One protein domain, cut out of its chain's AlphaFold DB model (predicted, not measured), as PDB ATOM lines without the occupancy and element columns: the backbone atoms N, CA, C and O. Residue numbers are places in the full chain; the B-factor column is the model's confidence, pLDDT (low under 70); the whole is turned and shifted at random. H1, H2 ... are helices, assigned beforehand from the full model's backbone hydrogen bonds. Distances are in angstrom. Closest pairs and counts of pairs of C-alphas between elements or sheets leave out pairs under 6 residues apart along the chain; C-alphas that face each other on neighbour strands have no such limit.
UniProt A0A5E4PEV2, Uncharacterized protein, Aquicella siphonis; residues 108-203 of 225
ATOM      1  N   ASN A 108     -24.196  47.581 -72.796       83.69
ATOM      2  CA  ASN A 108     -22.888  47.284 -72.193       83.69
ATOM      3  C   ASN A 108     -22.251  48.464 -71.427       83.69
ATOM      4  O   ASN A 108     -21.185  48.290 -70.844       83.69
ATOM      5  N   ALA A 109     -22.861  49.654 -71.442       86.25
ATOM      6  CA  ALA A 109     -22.407  50.801 -70.658       86.25
ATOM      7  C   ALA A 109     -22.845  50.732 -69.183       86.25
ATOM      8  O   ALA A 109     -22.419  51.565 -68.384       86.25
ATOM      9  N   PHE A 110     -23.698  49.769 -68.821       87.06
ATOM     10  CA  PHE A 110     -24.263  49.638 -67.480       87.06
ATOM     11  C   PHE A 110     -23.601  48.487 -66.728       87.06
ATOM     12  O   PHE A 110     -23.324  47.432 -67.299       87.06
ATOM     13  N   GLN A 111     -23.347  48.702 -65.437       85.06
ATOM     14  CA  GLN A 111     -22.715  47.706 -64.574       85.06
ATOM     15  C   GLN A 111     -23.710  46.647 -64.098       85.06
ATOM     16  O   GLN A 111     -23.331  45.489 -63.934       85.06
ATOM     17  N   THR A 112     -24.971  47.034 -63.891       82.62
ATOM     18  CA  THR A 112     -26.022  46.152 -63.378       82.62
ATOM     19  C   THR A 112     -27.305  46.262 -64.199       82.62
ATOM     20  O   THR A 112     -27.568  47.265 -64.872       82.62
ATOM     21  N   ALA A 113     -28.136  45.223 -64.103       83.00
ATOM     22  CA  ALA A 113     -29.468  45.205 -64.698       83.00
ATOM     23  C   ALA A 113     -30.387  46.302 -64.126       83.00
ATOM     24  O   ALA A 113     -31.209  46.853 -64.859       83.00
ATOM     25  N   ASP A 114     -30.223  46.642 -62.846       78.25
ATOM     26  CA  ASP A 114     -31.019  47.669 -62.166       78.25
ATOM     27  C   ASP A 114     -30.670  49.077 -62.653       78.25
ATOM     28  O   ASP A 114     -31.567  49.888 -62.890       78.25
ATOM     29  N   ASP A 115     -29.377  49.360 -62.859       82.56
ATOM     30  CA  ASP A 115     -28.923  50.636 -63.425       82.56
ATOM     31  C   ASP A 115     -29.476  50.826 -64.835       82.56
ATOM     32  O   ASP A 115     -29.960  51.906 -65.181       82.56
ATOM     33  N   TYR A 116     -29.447  49.755 -65.635       86.19
ATOM     34  CA  TYR A 116     -30.038  49.749 -66.965       86.19
ATOM     35  C   TYR A 116     -31.545  50.025 -66.904       86.19
ATOM     36  O   TYR A 116     -32.023  50.954 -67.554       86.19
ATOM     37  N   ALA A 117     -32.294  49.273 -66.093       84.25
ATOM     38  CA  ALA A 117     -33.743  49.430 -65.975       84.25
ATOM     39  C   ALA A 117     -34.137  50.828 -65.476       84.25
ATOM     40  O   ALA A 117     -35.002  51.472 -66.068       84.25
ATOM     41  N   LYS A 118     -33.453  51.351 -64.451       84.62
ATOM     42  CA  LYS A 118     -33.671  52.714 -63.949       84.62
ATOM     43  C   LYS A 118     -33.401  53.760 -65.028       84.62
ATOM     44  O   LYS A 118     -34.186  54.692 -65.175       84.62
ATOM     45  N   TYR A 119     -32.312  53.621 -65.781       88.75
ATOM     46  CA  TYR A 119     -31.978  54.568 -66.842       88.75
ATOM     47  C   TYR A 119     -33.048  54.601 -67.939       88.75
ATOM     48  O   TYR A 119     -33.435  55.687 -68.379       88.75
ATOM     49  N   ILE A 120     -33.545  53.427 -68.349       88.44
ATOM     50  CA  ILE A 120     -34.652  53.336 -69.303       88.44
ATOM     51  C   ILE A 120     -35.896  54.027 -68.752       88.44
ATOM     52  O   ILE A 120     -36.437  54.903 -69.420       88.44
ATOM     53  N   GLU A 121     -36.301  53.700 -67.525       86.62
ATOM     54  CA  GLU A 121     -37.507  54.253 -66.900       86.62
ATOM     55  C   GLU A 121     -37.484  55.771 -66.782       86.62
ATOM     56  O   GLU A 121     -38.461  56.451 -67.093       86.62
ATOM     57  N   GLU A 122     -36.351  56.342 -66.380       86.00
ATOM     58  CA  GLU A 122     -36.232  57.793 -66.344       86.00
ATOM     59  C   GLU A 122     -36.287  58.405 -67.752       86.00
ATOM     60  O   GLU A 122     -36.750  59.537 -67.926       86.00
ATOM     61  N   GLY A 123     -35.775  57.699 -68.763       87.88
ATOM     62  CA  GLY A 123     -35.926  58.076 -70.162       87.88
ATOM     63  C   GLY A 123     -37.392  58.074 -70.592       87.88
ATOM     64  O   GLY A 123     -37.872  59.079 -71.117       87.88
ATOM     65  N   GLU A 124     -38.127  57.000 -70.310       87.88
ATOM     66  CA  GLU A 124     -39.543  56.881 -70.664       87.88
ATOM     67  C   GLU A 124     -40.402  57.911 -69.927       87.88
ATOM     68  O   GLU A 124     -41.265  58.534 -70.544       87.88
ATOM     69  N   HIS A 125     -40.115  58.188 -68.651       85.69
ATOM     70  CA  HIS A 125     -40.781  59.245 -67.883       85.69
ATOM     71  C   HIS A 125     -40.603  60.630 -68.518       85.69
ATOM     72  O   HIS A 125     -41.559  61.410 -68.609       85.69
ATOM     73  N   TRP A 126     -39.396  60.938 -69.004       87.75
ATOM     74  CA  TRP A 126     -39.136  62.183 -69.729       87.75
ATOM     75  C   TRP A 126     -39.953  62.253 -71.022       87.75
ATOM     76  O   TRP A 126     -40.640  63.250 -71.266       87.75
ATOM     77  N   SER A 127     -39.933  61.179 -71.818       90.69
ATOM     78  CA  SER A 127     -40.694  61.096 -73.067       90.69
ATOM     79  C   SER A 127     -42.194  61.236 -72.816       90.69
ATOM     80  O   SER A 127     -42.871  61.973 -73.531       90.69
ATOM     81  N   TYR A 128     -42.701  60.591 -71.764       86.69
ATOM     82  CA  TYR A 128     -44.093  60.659 -71.337       86.69
ATOM     83  C   TYR A 128     -44.486  62.078 -70.928       86.69
ATOM     84  O   TYR A 128     -45.490  62.605 -71.399       86.69
ATOM     85  N   THR A 129     -43.659  62.742 -70.120       83.12
ATOM     86  CA  THR A 129     -43.896  64.128 -69.693       83.12
ATOM     87  C   THR A 129     -43.917  65.086 -70.883       83.12
ATOM     88  O   THR A 129     -44.760  65.984 -70.951       83.12
ATOM     89  N   MET A 130     -43.008  64.910 -71.845       85.19
ATOM     90  CA  MET A 130     -42.982  65.723 -73.061       85.19
ATOM     91  C   MET A 130     -44.196  65.444 -73.954       85.19
ATOM     92  O   MET A 130     -44.863  66.384 -74.389       85.19
ATOM     93  N   ALA A 131     -44.525  64.169 -74.174       87.31
ATOM     94  CA  ALA A 131     -45.690  63.757 -74.950       87.31
ATOM     95  C   ALA A 131     -46.983  64.305 -74.343       87.31
ATOM     96  O   ALA A 131     -47.830  64.828 -75.064       87.31
ATOM     97  N   TYR A 132     -47.092  64.277 -73.015       80.44
ATOM     98  CA  TYR A 132     -48.207  64.848 -72.277       80.44
ATOM     99  C   TYR A 132     -48.352  66.349 -72.507       80.44
ATOM    100  O   TYR A 132     -49.442  66.811 -72.829       80.44
ATOM    101  N   LYS A 133     -47.262  67.119 -72.401       79.50
ATOM    102  CA  LYS A 133     -47.293  68.566 -72.669       79.50
ATOM    103  C   LYS A 133     -47.785  68.862 -74.085       79.50
ATOM    104  O   LYS A 133     -48.623  69.741 -74.264       79.50
ATOM    105  N   ILE A 134     -47.310  68.109 -75.077       81.62
ATOM    106  CA  ILE A 134     -47.739  68.256 -76.476       81.62
ATOM    107  C   ILE A 134     -49.219  67.892 -76.627       81.62
ATOM    108  O   ILE A 134     -49.970  68.617 -77.284       81.62
ATOM    109  N   TYR A 135     -49.637  66.791 -76.002       76.69
ATOM    110  CA  TYR A 135     -50.999  66.284 -76.072       76.69
ATOM    111  C   TYR A 135     -51.992  67.241 -75.398       76.69
ATOM    112  O   TYR A 135     -52.917  67.708 -76.056       76.69
ATOM    113  N   LEU A 136     -51.762  67.638 -74.143       71.12
ATOM    114  CA  LEU A 136     -52.611  68.593 -73.426       71.12
ATOM    115  C   LEU A 136     -52.677  69.963 -74.090       71.12
ATOM    116  O   LEU A 136     -53.764  70.528 -74.193       71.12
ATOM    117  N   HIS A 137     -51.545  70.503 -74.545       67.31
ATOM    118  CA  HIS A 137     -51.548  71.786 -75.242       67.31
ATOM    119  C   HIS A 137     -52.346  71.699 -76.556       67.31
ATOM    120  O   HIS A 137     -52.949  72.683 -76.975       67.31
ATOM    121  N   GLY A 138     -52.411  70.516 -77.180       60.12
ATOM    122  CA  GLY A 138     -53.312  70.241 -78.302       60.12
ATOM    123  C   GLY A 138     -54.785  70.172 -77.896       60.12
ATOM    124  O   GLY A 138     -55.624  70.781 -78.552       60.12
ATOM    125  N   ILE A 139     -55.100  69.485 -76.791       55.97
ATOM    126  CA  ILE A 139     -56.480  69.276 -76.310       55.97
ATOM    127  C   ILE A 139     -57.120  70.563 -75.827       55.97
ATOM    128  O   ILE A 139     -58.276  70.841 -76.140       55.97
ATOM    129  N   LEU A 140     -56.381  71.341 -75.044       52.38
ATOM    130  CA  LEU A 140     -56.936  72.499 -74.359       52.38
ATOM    131  C   LEU A 140     -57.121  73.699 -75.293       52.38
ATOM    132  O   LEU A 140     -57.967  74.543 -75.008       52.38
ATOM    133  N   HIS A 141     -56.400  73.752 -76.418       53.12
ATOM    134  CA  HIS A 141     -56.474  74.872 -77.359       53.12
ATOM    135  C   HIS A 141     -57.206  74.568 -78.675       53.12
ATOM    136  O   HIS A 141     -57.575  75.512 -79.371       53.12
ATOM    137  N   ALA A 142     -57.470  73.303 -79.026       50.88
ATOM    138  CA  ALA A 142     -58.081  72.961 -80.311       50.88
ATOM    139  C   ALA A 142     -59.180  71.898 -80.187       50.88
ATOM    140  O   ALA A 142     -58.912  70.735 -80.442       50.88
ATOM    141  N   ALA A 143     -60.411  72.306 -79.846       52.31
ATOM    142  CA  ALA A 143     -61.678  71.581 -80.086       52.31
ATOM    143  C   ALA A 143     -61.648  70.036 -79.952       52.31
ATOM    144  O   ALA A 143     -62.335  69.325 -80.687       52.31
ATOM    145  N   TRP A 144     -60.842  69.510 -79.032       59.41
ATOM    146  CA  TRP A 144     -60.617  68.083 -78.851       59.41
ATOM    147  C   TRP A 144     -61.475  67.587 -77.691       59.41
ATOM    148  O   TRP A 144     -61.719  68.347 -76.746       59.41
ATOM    149  N   PRO A 145     -61.937  66.327 -77.720       52.88
ATOM    150  CA  PRO A 145     -62.548  65.744 -76.541       52.88
ATOM    151  C   PRO A 145     -61.515  65.781 -75.411       52.88
ATOM    152  O   PRO A 145     -60.423  65.224 -75.526       52.88
ATOM    153  N   LYS A 146     -61.837  66.504 -74.332       56.41
ATOM    154  CA  LYS A 146     -61.008  66.495 -73.126       56.41
ATOM    155  C   LYS A 146     -60.921  65.045 -72.643       56.41
ATOM    156  O   LYS A 146     -61.974  64.409 -72.547       56.41
ATOM    157  N   PRO A 147     -59.725  64.514 -72.330       56.78
ATOM    158  CA  PRO A 147     -59.630  63.196 -71.738       56.78
ATOM    159  C   PRO A 147     -60.475  63.203 -70.467       56.78
ATOM    160  O   PRO A 147     -60.473  64.185 -69.720       56.78
ATOM    161  N   ALA A 148     -61.223  62.122 -70.255       58.09
ATOM    162  CA  ALA A 148     -62.262  62.050 -69.229       58.09
ATOM    163  C   ALA A 148     -61.748  62.313 -67.798       58.09
ATOM    164  O   ALA A 148     -62.550  62.549 -66.901       58.09
ATOM    165  N   ASP A 149     -60.430  62.274 -67.576       60.66
ATOM    166  CA  ASP A 149     -59.826  62.403 -66.255       60.66
ATOM    167  C   ASP A 149     -58.408  63.005 -66.318       60.66
ATOM    168  O   ASP A 149     -57.412  62.304 -66.168       60.66
ATOM    169  N   VAL A 150     -58.292  64.313 -66.579       62.12
ATOM    170  CA  VAL A 150     -56.993  65.024 -66.623       62.12
ATOM    171  C   VAL A 150     -56.203  64.860 -65.310       62.12
ATOM    172  O   VAL A 150     -54.982  64.707 -65.344       62.12
ATOM    173  N   SER A 151     -56.877  64.797 -64.157       61.69
ATOM    174  CA  SER A 151     -56.234  64.719 -62.837       61.69
ATOM    175  C   SER A 151     -55.560  63.368 -62.562       61.69
ATOM    176  O   SER A 151     -54.473  63.342 -61.979       61.69
ATOM    177  N   LYS A 152     -56.112  62.239 -63.039       61.38
ATOM    178  CA  LYS A 152     -55.400  60.942 -62.998       61.38
ATOM    179  C   LYS A 152     -54.103  60.946 -63.810       61.38
ATOM    180  O   LYS A 152     -53.163  60.229 -63.450       61.38
ATOM    181  N   PHE A 153     -54.037  61.735 -64.882       61.59
ATOM    182  CA  PHE A 153     -52.843  61.848 -65.721       61.59
ATOM    183  C   PHE A 153     -51.793  62.791 -65.121       61.59
ATOM    184  O   PHE A 153     -50.614  62.442 -65.135       61.59
ATOM    185  N   GLU A 154     -52.190  63.914 -64.517       64.69
ATOM    186  CA  GLU A 154     -51.267  64.824 -63.814       64.69
ATOM    187  C   GLU A 154     -50.562  64.143 -62.637       64.69
ATOM    188  O   GLU A 154     -49.347  64.269 -62.478       64.69
ATOM    189  N   ALA A 155     -51.287  63.328 -61.864       63.22
ATOM    190  CA  ALA A 155     -50.703  62.537 -60.781       63.22
ATOM    191  C   ALA A 155     -49.637  61.533 -61.274       63.22
ATOM    192  O   ALA A 155     -48.719  61.184 -60.529       63.22
ATOM    193  N   ALA A 156     -49.730  61.076 -62.530       62.53
ATOM    194  CA  ALA A 156     -48.762  60.172 -63.155       62.53
ATOM    195  C   ALA A 156     -47.497  60.883 -63.679       62.53
ATOM    196  O   ALA A 156     -46.547  60.203 -64.062       62.53
ATOM    197  N   LEU A 157     -47.453  62.221 -63.675       66.38
ATOM    198  CA  LEU A 157     -46.269  62.999 -64.072       66.38
ATOM    199  C   LEU A 157     -45.227  63.114 -62.960       66.38
ATOM    200  O   LEU A 157     -44.069  63.421 -63.241       66.38
ATOM    201  N   SER A 158     -45.608  62.865 -61.706       76.19
ATOM    202  CA  SER A 158     -44.644  62.786 -60.609       76.19
ATOM    203  C   SER A 158     -43.650  61.659 -60.887       76.19
ATOM    204  O   SER A 158     -44.045  60.501 -61.025       76.19
ATOM    205  N   LYS A 159     -42.351  61.989 -60.932       71.81
ATOM    206  CA  LYS A 159     -41.275  61.001 -61.123       71.81
ATOM    207  C   LYS A 159     -41.359  59.887 -60.078       71.81
ATOM    208  O   LYS A 159     -41.186  58.723 -60.419       71.81
ATOM    209  N   LYS A 160     -41.670  60.232 -58.823       76.25
ATOM    210  CA  LYS A 160     -41.853  59.259 -57.737       76.25
ATOM    211  C   LYS A 160     -42.987  58.284 -58.061       76.25
ATOM    212  O   LYS A 160     -42.755  57.081 -58.112       76.25
ATOM    213  N   THR A 161     -44.167  58.809 -58.391       75.31
ATOM    214  CA  THR A 161     -45.343  58.000 -58.745       75.31
ATOM    215  C   THR A 161     -45.096  57.140 -59.988       75.31
ATOM    216  O   THR A 161     -45.559  56.003 -60.051       75.31
ATOM    217  N   TRP A 162     -44.368  57.658 -60.983       77.44
ATOM    218  CA  TRP A 162     -43.974  56.902 -62.174       77.44
ATOM    219  C   TRP A 162     -43.075  55.720 -61.814       77.44
ATOM    220  O   TRP A 162     -43.387  54.588 -62.166       77.44
ATOM    221  N   MET A 163     -41.990  55.967 -61.075       76.44
ATOM    222  CA  MET A 163     -41.028  54.928 -60.701       76.44
ATOM    223  C   MET A 163     -41.653  53.853 -59.807       76.44
ATOM    224  O   MET A 163     -41.343  52.675 -59.960       76.44
ATOM    225  N   GLU A 164     -42.546  54.235 -58.891       78.69
ATOM    226  CA  GLU A 164     -43.322  53.281 -58.092       78.69
ATOM    227  C   GLU A 164     -44.198  52.402 -58.995       78.69
ATOM    228  O   GLU A 164     -44.166  51.178 -58.882       78.69
ATOM    229  N   LYS A 165     -44.906  53.000 -59.963       74.69
ATOM    230  CA  LYS A 165     -45.733  52.258 -60.926       74.69
ATOM    231  C   LYS A 165     -44.914  51.347 -61.841       74.69
ATOM    232  O   LYS A 165     -45.334  50.219 -62.076       74.69
ATOM    233  N   ALA A 166     -43.752  51.795 -62.309       71.44
ATOM    234  CA  ALA A 166     -42.860  51.023 -63.173       71.44
ATOM    235  C   ALA A 166     -42.350  49.730 -62.518       71.44
ATOM    236  O   ALA A 166     -42.062  48.755 -63.216       71.44
ATOM    237  N   LYS A 167     -42.262  49.715 -61.179       70.62
ATOM    238  CA  LYS A 167     -41.920  48.534 -60.372       70.62
ATOM    239  C   LYS A 167     -43.113  47.611 -60.119       70.62
ATOM    240  O   LYS A 167     -42.923  46.425 -59.871       70.62
ATOM    241  N   THR A 168     -44.339  48.125 -60.184       71.81
ATOM    242  CA  THR A 168     -45.554  47.308 -60.052       71.81
ATOM    243  C   THR A 168     -45.922  46.631 -61.372       71.81
ATOM    244  O   THR A 168     -45.529  47.086 -62.447       71.81
ATOM    245  N   LYS A 169     -46.664  45.516 -61.312       62.25
ATOM    246  CA  LYS A 169     -47.072  44.763 -62.509       62.25
ATOM    247  C   LYS A 169     -47.749  45.678 -63.523       62.25
ATOM    248  O   LYS A 169     -48.726  46.359 -63.210       62.25
ATOM    249  N   CYS A 170     -47.245  45.650 -64.750       52.66
ATOM    250  CA  CYS A 170     -47.734  46.510 -65.805       52.66
ATOM    251  C   CYS A 170     -48.903  45.839 -66.542       52.66
ATOM    252  O   CYS A 170     -48.779  44.730 -67.062       52.66
ATOM    253  N   SER A 171     -50.049  46.517 -66.627       42.88
ATOM    254  CA  SER A 171     -51.229  46.019 -67.351       42.88
ATOM    255  C   SER A 171     -51.055  46.007 -68.878       42.88
ATOM    256  O   SER A 171     -51.861  45.392 -69.572       42.88
ATOM    257  N   PHE A 172     -50.006  46.645 -69.413       40.56
ATOM    258  CA  PHE A 172     -49.734  46.714 -70.853       40.56
ATOM    259  C   PHE A 172     -49.121  45.425 -71.437       40.56
ATOM    260  O   PHE A 172     -49.238  45.200 -72.639       40.56
ATOM    261  N   TYR A 173     -48.527  44.552 -70.612       40.97
ATOM    262  CA  TYR A 173     -47.882  43.303 -71.041       40.97
ATOM    263  C   TYR A 173     -48.530  42.091 -70.365       40.97
ATOM    264  O   TYR A 173     -47.990  41.597 -69.385       40.97
ATOM    265  N   ASN A 174     -49.695  41.634 -70.844       44.56
ATOM    266  CA  ASN A 174     -50.370  40.376 -70.449       44.56
ATOM    267  C   ASN A 174     -50.094  39.866 -69.006       44.56
ATOM    268  O   ASN A 174     -49.830  38.689 -68.773       44.56
ATOM    269  N   GLY A 175     -50.186  40.769 -68.023       49.31
ATOM    270  CA  GLY A 175     -50.453  40.478 -66.616       49.31
ATOM    271  C   GLY A 175     -49.361  39.866 -65.728       49.31
ATOM    272  O   GLY A 175     -49.675  39.595 -64.568       49.31
ATOM    273  N   ALA A 176     -48.114  39.660 -66.164       53.34
ATOM    274  CA  ALA A 176     -47.123  38.994 -65.300       53.34
ATOM    275  C   ALA A 176     -45.950  39.860 -64.832       53.34
ATOM    276  O   ALA A 176     -45.485  39.612 -63.719       53.34
ATOM    277  N   SER A 177     -45.519  40.862 -65.609       64.00
ATOM    278  CA  SER A 177     -44.246  41.545 -65.348       64.00
ATOM    279  C   SER A 177     -44.336  43.068 -65.256       64.00
ATOM    280  O   SER A 177     -45.131  43.709 -65.949       64.00
ATOM    281  N   SER A 178     -43.525  43.658 -64.380       76.38
ATOM    282  CA  SER A 178     -43.290  45.106 -64.331       76.38
ATOM    283  C   SER A 178     -42.371  45.549 -65.480       76.38
ATOM    284  O   SER A 178     -41.681  44.724 -66.084       76.38
ATOM    285  N   HIS A 179     -42.335  46.844 -65.810       76.56
ATOM    286  CA  HIS A 179     -41.359  47.327 -66.797       76.56
ATOM    287  C   HIS A 179     -39.922  47.073 -66.327       76.56
ATOM    288  O   HIS A 179     -39.061  46.660 -67.105       76.56
ATOM    289  N   PHE A 180     -39.689  47.235 -65.023       80.12
ATOM    290  CA  PHE A 180     -38.398  46.967 -64.407       80.12
ATOM    291  C   PHE A 180     -37.956  45.511 -64.626       80.12
ATOM    292  O   PHE A 180     -36.815  45.251 -65.006       80.12
ATOM    293  N   GLU A 181     -38.870  44.551 -64.478       79.25
ATOM    294  CA  GLU A 181     -38.606  43.132 -64.750       79.25
ATOM    295  C   GLU A 181     -38.315  42.863 -66.232       79.25
ATOM    296  O   GLU A 181     -37.431  42.071 -66.557       79.25
ATOM    297  N   ILE A 182     -39.004  43.552 -67.147       81.75
ATOM    298  CA  ILE A 182     -38.754  43.431 -68.591       81.75
ATOM    299  C   ILE A 182     -37.332  43.902 -68.927       81.75
ATOM    300  O   ILE A 182     -36.583  43.188 -69.602       81.75
ATOM    301  N   TYR A 183     -36.927  45.076 -68.433       83.69
ATOM    302  CA  TYR A 183     -35.614  45.648 -68.740       83.69
ATOM    303  C   TYR A 183     -34.462  44.905 -68.065       83.69
ATOM    304  O   TYR A 183     -33.433  44.671 -68.704       83.69
ATOM    305  N   THR A 184     -34.644  44.469 -66.819       82.75
ATOM    306  CA  THR A 184     -33.651  43.638 -66.124       82.75
ATOM    307  C   THR A 184     -33.476  42.281 -66.813       82.75
ATOM    308  O   THR A 184     -32.344  41.852 -67.043       82.75
ATOM    309  N   THR A 185     -34.569  41.636 -67.237       84.06
ATOM    310  CA  THR A 185     -34.526  40.378 -68.007       84.06
ATOM    311  C   THR A 185     -33.792  40.559 -69.334       84.06
ATOM    312  O   THR A 185     -32.915  39.764 -69.673       84.06
ATOM    313  N   TYR A 186     -34.098  41.628 -70.077       85.12
ATOM    314  CA  TYR A 186     -33.402  41.942 -71.325       85.12
ATOM    315  C   TYR A 186     -31.892  42.124 -71.114       85.12
ATOM    316  O   TYR A 186     -31.096  41.558 -71.867       85.12
ATOM    317  N   PHE A 187     -31.491  42.882 -70.088       84.75
ATOM    318  CA  PHE A 187     -30.083  43.112 -69.774       84.75
ATOM    319  C   PHE A 187     -29.361  41.806 -69.428       84.75
ATOM    320  O   PHE A 187     -28.337  41.500 -70.036       84.75
ATOM    321  N   ASN A 188     -29.925  41.003 -68.520       84.00
ATOM    322  CA  ASN A 188     -29.344  39.727 -68.096       84.00
ATOM    323  C   ASN A 188     -29.175  38.749 -69.270       84.00
ATOM    324  O   ASN A 188     -28.166  38.053 -69.354       84.00
ATOM    325  N   ASN A 189     -30.130  38.725 -70.206       85.38
ATOM    326  CA  ASN A 189     -30.044  37.885 -71.401       85.38
ATOM    327  C   ASN A 189     -28.927  38.330 -72.358       85.38
ATOM    328  O   ASN A 189     -28.319  37.490 -73.019       85.38
ATOM    329  N   LYS A 190     -28.649  39.639 -72.451       85.50
ATOM    330  CA  LYS A 190     -27.555  40.168 -73.285       85.50
ATOM    331  C   LYS A 190     -26.187  40.108 -72.612       85.50
ATOM    332  O   LYS A 190     -25.187  40.017 -73.320       85.50
ATOM    333  N   HIS A 191     -26.147  40.141 -71.282       84.94
ATOM    334  CA  HIS A 191     -24.923  40.181 -70.481       84.94
ATOM    335  C   HIS A 191     -24.960  39.103 -69.389       84.94
ATOM    336  O   HIS A 191     -25.028  39.431 -68.206       84.94
ATOM    337  N   PRO A 192     -24.899  37.806 -69.744       83.06
ATOM    338  CA  PRO A 192     -25.086  36.709 -68.786       83.06
ATOM    339  C   PRO A 192     -23.995  36.641 -67.706       83.06
ATOM    340  O   PRO A 192     -24.188  36.000 -66.676       83.06
ATOM    341  N   THR A 193     -22.850  37.287 -67.945       81.62
ATOM    342  CA  THR A 193     -21.723  37.384 -67.008       81.62
ATOM    343  C   THR A 193     -21.746  38.655 -66.157       81.62
ATOM    344  O   THR A 193     -20.879  38.812 -65.301       81.62
ATOM    345  N   ALA A 194     -22.672  39.588 -66.406       76.25
ATOM    346  CA  ALA A 194     -22.810  40.780 -65.579       76.25
ATOM    347  C   ALA A 194     -23.448  40.420 -64.224       76.25
ATOM    348  O   ALA A 194     -24.212  39.451 -64.143       76.25
ATOM    349  N   PRO A 195     -23.163  41.188 -63.155       73.06
ATOM    350  CA  PRO A 195     -23.889  41.065 -61.899       73.06
ATOM    351  C   PRO A 195     -25.396  41.133 -62.160       73.06
ATOM    352  O   PRO A 195     -25.892  42.086 -62.771       73.06
ATOM    353  N   LYS A 196     -26.120  40.098 -61.723       65.31
ATOM    354  CA  LYS A 196     -27.583  40.076 -61.809       65.31
ATOM    355  C   LYS A 196     -28.160  41.220 -60.972       65.31
ATOM    356  O   LYS A 196     -27.496  41.712 -60.060       65.31
ATOM    357  N   ALA A 197     -29.391  41.623 -61.297       60.59
ATOM    358  CA  ALA A 197     -30.168  42.559 -60.486       60.59
ATOM    359  C   ALA A 197     -30.047  42.201 -58.998       60.59
ATOM    360  O   ALA A 197     -30.153  41.027 -58.631       60.59
ATOM    361  N   ASN A 198     -29.801  43.198 -58.153       54.72
ATOM    362  CA  ASN A 198     -29.843  42.982 -56.719       54.72
ATOM    363  C   ASN A 198     -31.323  42.930 -56.329       54.72
ATOM    364  O   ASN A 198     -31.999  43.960 -56.338       54.72
ATOM    365  N   ASP A 199     -31.812  41.765 -55.893       47.47
ATOM    366  CA  ASP A 199     -33.164  41.595 -55.319       47.47
ATOM    367  C   ASP A 199     -33.487  42.645 -54.224       47.47
ATOM    368  O   ASP A 199     -34.644  42.936 -53.920       47.47
ATOM    369  N   HIS A 200     -32.458  43.289 -53.661       41.34
ATOM    370  CA  HIS A 200     -32.552  44.379 -52.695       41.34
ATOM    371  C   HIS A 200     -33.340  45.618 -53.160       41.34
ATOM    372  O   HIS A 200     -33.849  46.332 -52.298       41.34
ATOM    373  N   LEU A 201     -33.486  45.904 -54.461       41.66
ATOM    374  CA  LEU A 201     -34.296  47.053 -54.915       41.66
ATOM    375  C   LEU A 201     -35.808  46.787 -54.906       41.66
ATOM    376  O   LEU A 201     -36.581  47.743 -54.795       41.66
ATOM    377  N   MET A 202     -36.226  45.518 -54.967       41.78
ATOM    378  CA  MET A 202     -37.622  45.108 -54.762       41.78
ATOM    379  C   MET A 202     -37.980  45.012 -53.268       41.78
ATOM    380  O   MET A 202     -39.156  45.048 -52.919       41.78
ATOM    381  N   ALA A 203     -36.976  44.925 -52.385       39.00
ATOM    382  CA  ALA A 203     -37.146  44.772 -50.937       39.00
ATOM    383  C   ALA A 203     -36.903  46.058 -50.117       39.00
ATOM    384  O   ALA A 203     -36.997  46.022 -48.889       39.00
TER     385      ALA A 203
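AT A GLANCE: This is residues 108 to 203 of the 225 residues of an uncharacterized protein of Aquicella siphonis (UniProt A0A5E4PEV2). One long helix, H1, makes the length of a loose rod, and the chain folds back beside it through three shorter helices, H2, H3 and H4. H3 packs at a steep slant on H1, and H4 packs slantwise on the first part of H1, residues 113 to 121. The 96 printed residues have four named helices, in the order H1, H2, H3, H4, and no named strand; the class is all helix. The whole is loose, with a radius of gyration of the C-alphas of 16.3 A and spans of 54 by 26 by 22 A.

IN THESE COORDINATES: H1, residues 113 to 141, runs 42.1 A from C-alpha 113 at (-29.468, 45.205, -64.698) to C-alpha 141 at (-56.474, 74.872, -77.359). H2, residues 150 to 157, and H3, residues 159 to 167, follow. H4, residues 179 to 190, is 16.8 A long and ends at C-alpha 190 at (-27.555, 40.168, -73.285).

HOW THE PARTS SIT: H1 is the hub and touches the three other helices; the helix packing is mostly crossed, with 1 of 4 touching pairs at a shallow tilt. H1 touches H4 with residues 113 to 121 alone, at a steep tilt of 45 degrees, opposite ways; the closest C-alphas, of Ala 113 and Thr 184, are 4.7 A apart. H1 touches H3 with residues 121 to 125 alone, at a steep tilt of 57 degrees; the closest C-alphas are those of His 125 and Trp 162, 6.9 A. H1 and H2, a helical hairpin, only just touch, with 3 pairs of C-alphas within 8 A, the closest being Thr 129 and Leu 157 at 6.2 A. H3 touches H4, the closest C-alphas being those of Ala 166 and His 179, 5.4 A. H2 and H4 are apart. In H3 and H4 every O i to N i+4 pair is within hydrogen-bond range; in H1 24 of 25 are, in H2 3 of 4.

THE WHOLE: The C-alphas farthest apart, of Ala 143 and Thr 193, are 54.2 A from each other. The printed part has no cut. The link from H3 to H4 is long. The pLDDT is under 70 in residues 137 to 157, 169 to 177 and 196 to 203.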